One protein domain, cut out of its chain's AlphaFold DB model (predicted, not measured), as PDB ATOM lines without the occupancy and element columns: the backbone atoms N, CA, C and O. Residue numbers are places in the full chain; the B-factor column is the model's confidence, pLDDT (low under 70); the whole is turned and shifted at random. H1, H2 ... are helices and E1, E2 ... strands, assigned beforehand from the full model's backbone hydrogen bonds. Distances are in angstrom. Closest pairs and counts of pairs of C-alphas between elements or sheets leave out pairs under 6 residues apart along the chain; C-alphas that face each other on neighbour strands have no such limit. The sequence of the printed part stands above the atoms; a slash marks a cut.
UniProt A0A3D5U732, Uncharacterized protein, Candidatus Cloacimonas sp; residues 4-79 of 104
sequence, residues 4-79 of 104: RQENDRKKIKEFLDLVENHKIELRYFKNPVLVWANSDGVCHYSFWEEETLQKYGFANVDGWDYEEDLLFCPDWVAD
ATOM      1  N   ARG A   4      35.268 -36.888   3.304       89.25
ATOM      2  CA  ARG A   4      34.324 -37.837   2.720       89.25
ATOM      3  C   ARG A   4      33.050 -37.109   2.314       89.25
ATOM      4  O   ARG A   4      32.738 -36.042   2.845       89.25
ATOM      5  N   GLN A   5      32.344 -37.660   1.328       91.31
ATOM      6  CA  GLN A   5      31.070 -37.109   0.877       91.31
ATOM      7  C   GLN A   5      30.036 -38.194   0.595       91.31
ATOM      8  O   GLN A   5      30.381 -39.297   0.174       91.31
ATOM      9  N   GLU A   6      28.768 -37.839   0.761       92.31
ATOM     10  CA  GLU A   6      27.623 -38.691   0.474       92.31
ATOM     11  C   GLU A   6      26.522 -37.838  -0.152       92.31
ATOM     12  O   GLU A   6      26.203 -36.752   0.333       92.31
ATOM     13  N   ASN A   7      25.963 -38.320  -1.259       91.75
ATOM     14  CA  ASN A   7      24.913 -37.650  -2.024       91.75
ATOM     15  C   ASN A   7      23.607 -38.463  -2.074       91.75
ATOM     16  O   ASN A   7      22.589 -37.969  -2.573       91.75
ATOM     17  N   ASP A   8      23.580 -39.682  -1.526       91.31
ATOM     18  CA  ASP A   8      22.341 -40.427  -1.341       91.31
ATOM     19  C   ASP A   8      21.501 -39.808  -0.216       91.31
ATOM     20  O   ASP A   8      21.783 -39.930   0.978       91.31
ATOM     21  N   ARG A   9      20.379 -39.199  -0.610       88.31
ATOM     22  CA  ARG A   9      19.379 -38.626   0.302       88.31
ATOM     23  C   ARG A   9      18.905 -39.597   1.384       88.31
ATOM     24  O   ARG A   9      18.510 -39.133   2.450       88.31
ATOM     25  N   LYS A  10      18.873 -40.909   1.125       89.75
ATOM     26  CA  LYS A  10      18.450 -41.900   2.125       89.75
ATOM     27  C   LYS A  10      19.469 -42.015   3.250       89.75
ATOM     28  O   LYS A  10      19.072 -41.907   4.404       89.75
ATOM     29  N   LYS A  11      20.749 -42.153   2.907       90.69
ATOM     30  CA  LYS A  11      21.847 -42.206   3.879       90.69
ATOM     31  C   LYS A  11      22.003 -40.894   4.630       90.69
ATOM     32  O   LYS A  11      22.148 -40.889   5.841       90.69
ATOM     33  N   ILE A  12      21.877 -39.770   3.929       91.38
ATOM     34  CA  ILE A  12      21.883 -38.447   4.559       91.38
ATOM     35  C   ILE A  12      20.756 -38.318   5.593       91.38
ATOM     36  O   ILE A  12      20.941 -37.738   6.658       91.38
ATOM     37  N   LYS A  13      19.569 -38.839   5.276       89.06
ATOM     38  CA  LYS A  13      18.451 -38.819   6.215       89.06
ATOM     39  C   LYS A  13      18.717 -39.725   7.418       89.06
ATOM     40  O   LYS A  13      18.489 -39.290   8.536       89.06
ATOM     41  N   GLU A  14      19.211 -40.936   7.184       90.50
ATOM     42  CA  GLU A  14      19.621 -41.864   8.245       90.50
ATOM     43  C   GLU A  14      20.659 -41.233   9.180       90.50
ATOM     44  O   GLU A  14      20.511 -41.309  10.394       90.50
ATOM     45  N   PHE A  15      21.645 -40.531   8.615       91.38
ATOM     46  CA  PHE A  15      22.619 -39.753   9.370       91.38
ATOM     47  C   PHE A  15      21.937 -38.733  10.285       91.38
ATOM     48  O   PHE A  15      22.145 -38.773  11.491       91.38
ATOM     49  N   LEU A  16      21.090 -37.858   9.731       89.31
ATOM     50  CA  LEU A  16      20.391 -36.818  10.501       89.31
ATOM     51  C   LEU A  16      19.443 -37.380  11.564       89.31
ATOM     52  O   LEU A  16      19.295 -36.767  12.619       89.31
ATOM     53  N   ASP A  17      18.803 -38.514  11.276       87.31
ATOM     54  CA  ASP A  17      17.918 -39.202  12.214       87.31
ATOM     55  C   ASP A  17      18.722 -39.781  13.403       87.31
ATOM     56  O   ASP A  17      18.209 -39.788  14.520       87.31
ATOM     57  N   LEU A  18      19.971 -40.225  13.191       87.50
ATOM     58  CA  LEU A  18      20.852 -40.768  14.238       87.50
ATOM     59  C   LEU A  18      21.547 -39.685  15.071       87.50
ATOM     60  O   LEU A  18      21.541 -39.774  16.295       87.50
ATOM     61  N   VAL A  19      22.080 -38.637  14.432       87.69
ATOM     62  CA  VAL A  19      22.709 -37.511  15.152       87.69
ATOM     63  C   VAL A  19      21.685 -36.555  15.785       87.69
ATOM     64  O   VAL A  19      22.055 -35.539  16.364       87.69
ATOM     65  N   GLU A  20      20.385 -36.833  15.624       83.00
ATOM     66  CA  GLU A  20      19.250 -36.038  16.119       83.00
ATOM     67  C   GLU A  20      19.338 -34.526  15.800       83.00
ATOM     68  O   GLU A  20      18.775 -33.671  16.501       83.00
ATOM     69  N   ASN A  21      20.022 -34.156  14.710       78.88
ATOM     70  CA  ASN A  21      20.245 -32.755  14.370       78.88
ATOM     71  C   ASN A  21      19.049 -32.158  13.613       78.88
ATOM     72  O   ASN A  21      19.018 -32.043  12.387       78.88
ATOM     73  N   HIS A  22      18.068 -31.684  14.380       75.12
ATOM     74  CA  HIS A  22      16.861 -31.032  13.862       75.12
ATOM     75  C   HIS A  22      17.078 -29.625  13.280       75.12
ATOM     76  O   HIS A  22      16.123 -29.010  12.802       75.12
ATOM     77  N   LYS A  23      18.294 -29.065  13.340       78.19
ATOM     78  CA  LYS A  23      18.569 -27.727  12.785       78.19
ATOM     79  C   LYS A  23      18.655 -27.751  11.260       78.19
ATOM     80  O   LYS A  23      18.505 -26.708  10.628       78.19
ATOM     81  N   ILE A  24      18.901 -28.925  10.682       81.12
ATOM     82  CA  ILE A  24      19.101 -29.100   9.249       81.12
ATOM     83  C   ILE A  24      17.801 -29.569   8.622       81.12
ATOM     84  O   ILE A  24      17.267 -30.631   8.933       81.12
ATOM     85  N   GLU A  25      17.302 -28.788   7.672       81.19
ATOM     86  CA  GLU A  25      16.120 -29.154   6.912       81.19
ATOM     87  C   GLU A  25      16.499 -29.454   5.455       81.19
ATOM     88  O   GLU A  25      16.646 -28.552   4.629       81.19
ATOM     89  N   LEU A  26      16.578 -30.745   5.102       82.75
ATOM     90  CA  LEU A  26      16.936 -31.216   3.750       82.75
ATOM     91  C   LEU A  26      16.047 -30.660   2.626       82.75
ATOM     92  O   LEU A  26      16.423 -30.686   1.457       82.75
ATOM     93  N   ARG A  27      14.857 -30.150   2.961       84.12
ATOM     94  CA  ARG A  27      13.936 -29.514   2.009       84.12
ATOM     95  C   ARG A  27      14.487 -28.227   1.390       84.12
ATOM     96  O   ARG A  27      13.991 -27.827   0.341       84.12
ATOM     97  N   TYR A  28      15.460 -27.580   2.033       84.75
ATOM     98  CA  TYR A  28      16.109 -26.387   1.492       84.75
ATOM     99  C   TYR A  28      17.138 -26.702   0.409       84.75
ATOM    100  O   TYR A  28      17.520 -25.795  -0.326       84.75
ATOM    101  N   PHE A  29      17.521 -27.972   0.269       83.62
ATOM    102  CA  PHE A  29      18.512 -28.418  -0.693       83.62
ATOM    103  C   PHE A  29      17.857 -29.173  -1.856       83.62
ATOM    104  O   PHE A  29      17.066 -30.113  -1.679       83.62
ATOM    105  N   LYS A  30      18.208 -28.785  -3.081       85.88
ATOM    106  CA  LYS A  30      17.799 -29.471  -4.304       85.88
ATOM    107  C   LYS A  30      18.598 -30.756  -4.485       85.88
ATOM    108  O   LYS A  30      17.981 -31.794  -4.709       85.88
ATOM    109  N   ASN A  31      19.915 -30.717  -4.311       88.50
ATOM    110  CA  ASN A  31      20.797 -31.883  -4.338       88.50
ATOM    111  C   ASN A  31      21.750 -31.811  -3.131       88.50
ATOM    112  O   ASN A  31      22.885 -31.357  -3.287       88.50
ATOM    113  N   PRO A  32      21.283 -32.200  -1.925       90.94
ATOM    114  CA  PRO A  32      22.112 -32.147  -0.729       90.94
ATOM    115  C   PRO A  32      23.271 -33.130  -0.839       90.94
ATOM    116  O   PRO A  32      23.077 -34.293  -1.191       90.94
ATOM    117  N   VAL A  33      24.450 -32.655  -0.468       91.25
ATOM    118  CA  VAL A  33      25.649 -33.456  -0.276       91.25
ATOM    119  C   VAL A  33      26.113 -33.243   1.154       91.25
ATOM    120  O   VAL A  33      26.352 -32.109   1.576       91.25
ATOM    121  N   LEU A  34      26.200 -34.338   1.897       91.81
ATOM    122  CA  LEU A  34      26.843 -34.373   3.198       91.81
ATOM    123  C   LEU A  34      28.345 -34.483   2.959       91.81
ATOM    124  O   LEU A  34      28.784 -35.384   2.251       91.81
ATOM    125  N   VAL A  35      29.116 -33.577   3.546       91.00
ATOM    126  CA  VAL A  35      30.578 -33.654   3.599       91.00
ATOM    127  C   VAL A  35      30.965 -33.798   5.055       91.00
ATOM    128  O   VAL A  35      30.440 -33.056   5.883       91.00
ATOM    129  N   TRP A  36      31.867 -34.722   5.369       91.69
ATOM    130  CA  TRP A  36      32.342 -34.920   6.734       91.69
ATOM    131  C   TRP A  36      33.822 -35.287   6.790       91.69
ATOM    132  O   TRP A  36      34.413 -35.720   5.795       91.69
ATOM    133  N   ALA A  37      34.408 -35.101   7.966       90.38
ATOM    134  CA  ALA A  37      35.707 -35.625   8.341       90.38
ATOM    135  C   ALA A  37      35.712 -35.971   9.831       90.38
ATOM    136  O   ALA A  37      35.187 -35.223  10.656       90.38
ATOM    137  N   ASN A  38      36.376 -37.071  10.168       90.25
ATOM    138  CA  ASN A  38      36.533 -37.500  11.552       90.25
ATOM    139  C   ASN A  38      37.885 -37.008  12.095       90.25
ATOM    140  O   ASN A  38      38.898 -37.025  11.382       90.25
ATOM    141  N   SER A  39      37.901 -36.547  13.344       88.12
ATOM    142  CA  SER A  39      39.114 -36.202  14.094       88.12
ATOM    143  C   SER A  39      38.885 -36.449  15.575       88.12
ATOM    144  O   SER A  39      37.906 -35.963  16.125       88.12
ATOM    145  N   ASP A  40      39.790 -37.183  16.225       86.69
ATOM    146  CA  ASP A  40      39.781 -37.387  17.682       86.69
ATOM    147  C   ASP A  40      38.428 -37.892  18.239       86.69
ATOM    148  O   ASP A  40      37.977 -37.457  19.297       86.69
ATOM    149  N   GLY A  41      37.755 -38.791  17.508       86.44
ATOM    150  CA  GLY A  41      36.435 -39.324  17.886       86.44
ATOM    151  C   GLY A  41      35.264 -38.359  17.660       86.44
ATOM    152  O   GLY A  41      34.145 -38.644  18.075       86.44
ATOM    153  N   VAL A  42      35.493 -37.229  16.992       90.00
ATOM    154  CA  VAL A  42      34.467 -36.247  16.630       90.00
ATOM    155  C   VAL A  42      34.250 -36.274  15.119       90.00
ATOM    156  O   VAL A  42      35.196 -36.177  14.334       90.00
ATOM    157  N   CYS A  43      32.990 -36.401  14.708       91.19
ATOM    158  CA  CYS A  43      32.559 -36.242  13.327       91.19
ATOM    159  C   CYS A  43      32.231 -34.771  13.073       91.19
ATOM    160  O   CYS A  43      31.244 -34.236  13.587       91.19
ATOM    161  N   HIS A  44      33.047 -34.115  12.257       92.12
ATOM    162  CA  HIS A  44      32.769 -32.771  11.778       92.12
ATOM    163  C   HIS A  44      32.094 -32.861  10.414       92.12
ATOM    164  O   HIS A  44      32.606 -33.540   9.524       92.12
ATOM    165  N   TYR A  45      30.961 -32.189  10.221       91.56
ATOM    166  CA  TYR A  45      30.224 -32.277   8.962       91.56
ATOM    167  C   TYR A  45      29.533 -30.982   8.555       91.56
ATOM    168  O   TYR A  45      29.335 -30.046   9.329       91.56
ATOM    169  N   SER A  46      29.199 -30.900   7.271       90.62
ATOM    170  CA  SER A  46      28.542 -29.751   6.651       90.62
ATOM    171  C   SER A  46      27.723 -30.179   5.443       90.62
ATOM    172  O   SER A  46      27.996 -31.204   4.810       90.62
ATOM    173  N   PHE A  47      26.715 -29.377   5.113       90.25
ATOM    174  CA  PHE A  47      25.790 -29.654   4.021       90.25
ATOM    175  C   PHE A  47      25.970 -28.670   2.880       90.25
ATOM    176  O   PHE A  47      25.950 -27.456   3.069       90.25
ATOM    177  N   TRP A  48      26.074 -29.207   1.673       88.88
ATOM    178  CA  TRP A  48      26.333 -28.425   0.475       88.88
ATOM    179  C   TRP A  48      25.370 -28.803  -0.643       88.88
ATOM    180  O   TRP A  48      24.806 -29.894  -0.672       88.88
ATOM    181  N   GLU A  49      25.199 -27.894  -1.599       89.00
ATOM    182  CA  GLU A  49      24.612 -28.245  -2.890       89.00
ATOM    183  C   GLU A  49      25.666 -28.909  -3.774       89.00
ATOM    184  O   GLU A  49      26.794 -28.416  -3.890       89.00
ATOM    185  N   GLU A  50      25.272 -29.975  -4.464       88.62
ATOM    186  CA  GLU A  50      26.138 -30.700  -5.398       88.62
ATOM    187  C   GLU A  50      26.771 -29.771  -6.449       88.62
ATOM    188  O   GLU A  50      27.970 -29.852  -6.717       88.62
ATOM    189  N   GLU A  51      26.001 -28.820  -6.996       86.31
ATOM    190  CA  GLU A  51      26.505 -27.845  -7.977       86.31
ATOM    191  C   GLU A  51      27.609 -26.939  -7.405       86.31
ATOM    192  O   GLU A  51      28.493 -26.491  -8.142       86.31
ATOM    193  N   THR A  52      27.560 -26.653  -6.102       85.38
ATOM    194  CA  THR A  52      28.555 -25.827  -5.406       85.38
ATOM    195  C   THR A  52      29.838 -26.621  -5.196       85.38
ATOM    196  O   THR A  52      30.916 -26.144  -5.557       85.38
ATOM    197  N   LEU A  53      29.729 -27.858  -4.704       84.62
ATOM    198  CA  LEU A  53      30.879 -28.746  -4.520       84.62
ATOM    199  C   LEU A  53      31.582 -29.065  -5.840       84.62
ATOM    200  O   LEU A  53      32.805 -29.010  -5.900       84.62
ATOM    201  N   GLN A  54      30.842 -29.318  -6.920       84.56
ATOM    202  CA  GLN A  54      31.446 -29.583  -8.230       84.56
ATOM    203  C   GLN A  54      32.199 -28.374  -8.802       84.56
ATOM    204  O   GLN A  54      33.196 -28.547  -9.502       84.56
ATOM    205  N   LYS A  55      31.736 -27.148  -8.528       84.38
ATOM    206  CA  LYS A  55      32.380 -25.923  -9.029       84.38
ATOM    207  C   LYS A  55      33.645 -25.553  -8.272       84.38
ATOM    208  O   LYS A  55      34.601 -25.101  -8.897       84.38
ATOM    209  N   TYR A  56      33.623 -25.678  -6.949       80.56
ATOM    210  CA  TYR A  56      34.689 -25.162  -6.090       80.56
ATOM    211  C   TYR A  56      35.588 -26.261  -5.520       80.56
ATOM    212  O   TYR A  56      36.735 -25.984  -5.183       80.56
ATOM    213  N   GLY A  57      35.114 -27.505  -5.467       77.31
ATOM    214  CA  GLY A  57      35.841 -28.636  -4.902       77.31
ATOM    215  C   GLY A  57      36.021 -28.549  -3.384       77.31
ATOM    216  O   GLY A  57      35.835 -27.504  -2.761       77.31
ATOM    217  N   PHE A  58      36.439 -29.665  -2.787       72.25
ATOM    218  CA  PHE A  58      36.653 -29.788  -1.338       72.25
ATOM    219  C   PHE A  58      37.727 -28.855  -0.778       72.25
ATOM    220  O   PHE A  58      37.698 -28.531   0.400       72.25
ATOM    221  N   ALA A  59      38.654 -28.386  -1.618       68.81
ATOM    222  CA  ALA A  59      39.725 -27.480  -1.207       68.81
ATOM    223  C   ALA A  59      39.219 -26.119  -0.689       68.81
ATOM    224  O   ALA A  59      39.991 -25.381  -0.086       68.81
ATOM    225  N   ASN A  60      37.949 -25.784  -0.941       67.62
ATOM    226  CA  ASN A  60      37.307 -24.558  -0.466       67.62
ATOM    227  C   ASN A  60      36.368 -24.785   0.731       67.62
ATOM    228  O   ASN A  60      35.676 -23.852   1.135       67.62
ATOM    229  N   VAL A  61      36.317 -26.001   1.285       71.69
ATOM    230  CA  VAL A  61      35.617 -26.264   2.548       71.69
ATOM    231  C   VAL A  61      36.508 -25.736   3.675       71.69
ATOM    232  O   VAL A  61      37.454 -26.397   4.095       71.69
ATOM    233  N   ASP A  62      36.247 -24.497   4.093       71.00
ATOM    234  CA  ASP A  62      36.940 -23.828   5.198       71.00
ATOM    235  C   ASP A  62      36.046 -23.848   6.443       71.00
ATOM    236  O   ASP A  62      35.156 -23.012   6.609       71.00
ATOM    237  N   GLY A  63      36.261 -24.855   7.290       79.62
ATOM    238  CA  GLY A  63      35.499 -25.074   8.519       79.62
ATOM    239  C   GLY A  63      34.294 -26.004   8.368       79.62
ATOM    240  O   GLY A  63      33.982 -26.491   7.280       79.62
ATOM    241  N   TRP A  64      33.641 -26.256   9.506       87.50
ATOM    242  CA  TRP A  64      32.521 -27.184   9.640       87.50
ATOM    243  C   TRP A  64      31.334 -26.501  10.323       87.50
ATOM    244  O   TRP A  64      31.504 -25.815  11.329       87.50
ATOM    245  N   ASP A  65      30.134 -26.688   9.775       86.56
ATOM    246  CA  ASP A  65      28.889 -26.163  10.343       86.56
ATOM    247  C   ASP A  65      28.488 -26.870  11.650       86.56
ATOM    248  O   ASP A  65      27.860 -26.255  12.519       86.56
ATOM    249  N   TYR A  66      28.818 -28.161  11.780       91.25
ATOM    250  CA  TYR A  66      28.393 -29.017  12.886       91.25
ATOM    251  C   TYR A  66      29.482 -30.012  13.296       91.25
ATOM    252  O   TYR A  66      30.319 -30.415  12.486       91.25
ATOM    253  N   GLU A  67      29.427 -30.420  14.561       91.62
ATOM    254  CA  GLU A  67      30.353 -31.354  15.197       91.62
ATOM    255  C   GLU A  67      29.533 -32.257  16.116       91.62
ATOM    256  O   GLU A  67      28.760 -31.749  16.928       91.62
ATOM    257  N   GLU A  68      29.671 -33.572  15.979       90.12
ATOM    258  CA  GLU A  68      28.961 -34.557  16.801       90.12
ATOM    259  C   GLU A  68      29.919 -35.680  17.214       90.12
ATOM    260  O   GLU A  68      30.915 -35.942  16.538       90.12
ATOM    261  N   ASP A  69      29.634 -36.345  18.333       88.56
ATOM    262  CA  ASP A  69      30.419 -37.504  18.770       88.56
ATOM    263  C   ASP A  69      30.248 -38.641  17.751       88.56
ATOM    264  O   ASP A  69      29.124 -38.977  17.353       88.56
ATOM    265  N   LEU A  70      31.366 -39.221  17.306       89.00
ATOM    266  CA  LEU A  70      31.373 -40.279  16.298       89.00
ATOM    267  C   LEU A  70      30.547 -41.492  16.749       89.00
ATOM    268  O   LEU A  70      29.967 -42.174  15.909       89.00
ATOM    269  N   LEU A  71      30.404 -41.702  18.062       87.31
ATOM    270  CA  LEU A  71      29.578 -42.760  18.648       87.31
ATOM    271  C   LEU A  71      28.088 -42.661  18.272       87.31
ATOM    272  O   LEU A  71      27.385 -43.671  18.287       87.31
ATOM    273  N   PHE A  72      27.593 -41.461  17.960       87.44
ATOM    274  CA  PHE A  72      26.205 -41.244  17.530       87.44
ATOM    275  C   PHE A  72      26.053 -41.203  16.006       87.44
ATOM    276  O   PHE A  72      24.942 -41.040  15.498       87.44
ATOM    277  N   CYS A  73      27.151 -41.342  15.263       89.56
ATOM    278  CA  CYS A  73      27.119 -41.375  13.812       89.56
ATOM    279  C   CYS A  73      26.858 -42.804  13.298       89.56
ATOM    280  O   CYS A  73      27.215 -43.778  13.957       89.56
ATOM    281  N   PRO A  74      26.253 -42.956  12.106       88.12
ATOM    282  CA  PRO A  74      26.132 -44.254  11.451       88.12
ATOM    283  C   PRO A  74      27.494 -44.925  11.215       88.12
ATOM    284  O   PRO A  74      28.467 -44.245  10.895       88.12
ATOM    285  N   ASP A  75      27.533 -46.258  11.218       85.38
ATOM    286  CA  ASP A  75      28.767 -47.050  11.043       85.38
ATOM    287  C   ASP A  75      29.567 -46.682   9.776       85.38
ATOM    288  O   ASP A  75      30.795 -46.643   9.781       85.38
ATOM    289  N   TRP A  76      28.887 -46.336   8.680       87.44
ATOM    290  CA  TRP A  76      29.538 -45.941   7.421       87.44
ATOM    291  C   TRP A  76      30.204 -44.553   7.467       87.44
ATOM    292  O   TRP A  76      30.948 -44.195   6.553       87.44
ATOM    293  N   VAL A  77      29.922 -43.752   8.497       85.88
ATOM    294  CA  VAL A  77      30.611 -42.483   8.770       85.88
ATOM    295  C   VAL A  77      31.907 -42.739   9.514       85.88
ATOM    296  O   VAL A  77      32.893 -42.059   9.222       85.88
ATOM    297  N   ALA A  78      31.890 -43.709  10.434       80.12
ATOM    298  CA  ALA A  78      33.052 -44.124  11.204       80.12
ATOM    299  C   ALA A  78      34.137 -44.685  10.288       80.12
ATOM    300  O   ALA A  78      35.247 -44.173  10.364       80.12
ATOM    301  N   ASP A  79      33.766 -45.602   9.376       65.19
ATOM    302  CA  ASP A  79      34.634 -46.409   8.494       65.19
ATOM    303  C   ASP A  79      36.127 -46.119   8.708       65.19
ATOM    304  O   ASP A  79      36.757 -45.315   8.002       65.19
TER     305      ASP A  79
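This is residues 4 to 79 of the 104 residues of an uncharacterized protein of Candidatus Cloacimonas sp (UniProt A0A3D5U732). A twisted antiparallel sheet of four strands is built round one long hairpin, E2 and E3, with the short strands E1 and E4 along its two edges. H1 stands over one face of the sheet and H2 over the opposite face, at the end where E2 begins and E3 ends, while the short H3 grazes the sheet nearer the turn of the hairpin. The printed part has 76 residues with three named helices and four named strands, in the order E1, H1, E2, E3, H2, E4, H3; the sheet's order is E1, E2, E3, E4, and the class is mixed, helices and strands. The whole is compact, with a radius of gyration of the C-alphas of 11.7 A, and the C-alphas span 32 by 26 by 21 A, a rounded outline.

The longest strands are E2, residues 32 to 39, 22.9 A from first to last C-alpha, and E3, residues 42 to 49, 23.3 A. C-alpha 32 is at (22.112, -32.147, -0.729) and C-alpha 49 at (24.612, -28.245, -2.890). E1, residues 4 to 6, measures 7.1 A and begins with C-alpha 4 at (34.324, -37.837, 2.720). E4, residues 66 to 69, measures 10.5 A. The longest helix is H1, residues 9 to 18, 14.2 A. H2, residues 50 to 56, measures 10.2 A, and H3, residues 75 to 78, measures 5.2 A and ends with C-alpha 78 at (33.052, -44.124, 11.204).

E2 and E3 form a hairpin, antiparallel at 158 degrees between their directions; N 35 and O 46 are within hydrogen-bond range at 2.9 A, as are N 44 and O 37 at 2.9 A. E1 is an edge strand, antiparallel to E2 at 150 degrees, with N 4 and O 36 at 2.9 A and N 34 and O 6 at 2.9 A, both within hydrogen-bond range. E4 is the other edge strand, antiparallel to E3 at 145 degrees, with N 43 and O 68 within hydrogen-bond range at 2.8 A. The sheet is only just strongly twisted, its C-alphas lying up to 4.4 A off the best plane. H1 is on the sheet, over E2, at a height over the sheet of 10.1 A, and it stands up from the sheet at 44 degrees. Its closest C-alphas to E2 are those of Ile 12 and Leu 34, 6.6 A apart. H2 is on the opposite face, also over E2, at a height over the sheet of 10.3 A on a local plane fitted to just 6 C-alphas, and it stands up from the sheet at 51 degrees. The closest C-alphas of E2 and H2 are those of Val 33 and Glu 50, 5.8 A apart. H3 only grazes the sheet with its residues 77 to 78; the closest C-alphas of E2 and H3 are those of Asn 38 and Ala 78, 7.5 A apart. H1 and H3 are only just apart, with 8.5 A between their closest C-alphas, and H2 is apart from both. Every O i to N i+4 pair is within hydrogen-bond range in H1 and H2, while H3 is too short for such a pair.

The two C-alphas farthest apart are those of Lys 55 and Leu 71, at 32.5 A. The printed part has no cut from residue 4 to residue 79. The link from H1 to E2 is long, residues 19 to 31, with C-alphas 10 to 15 A from the mean of the C-alphas; the link from H2 to E4 is short, and the others are tight. The mean pLDDT of the printed part is 85.9, and residues 59 to 60 and residue 79 are under 70.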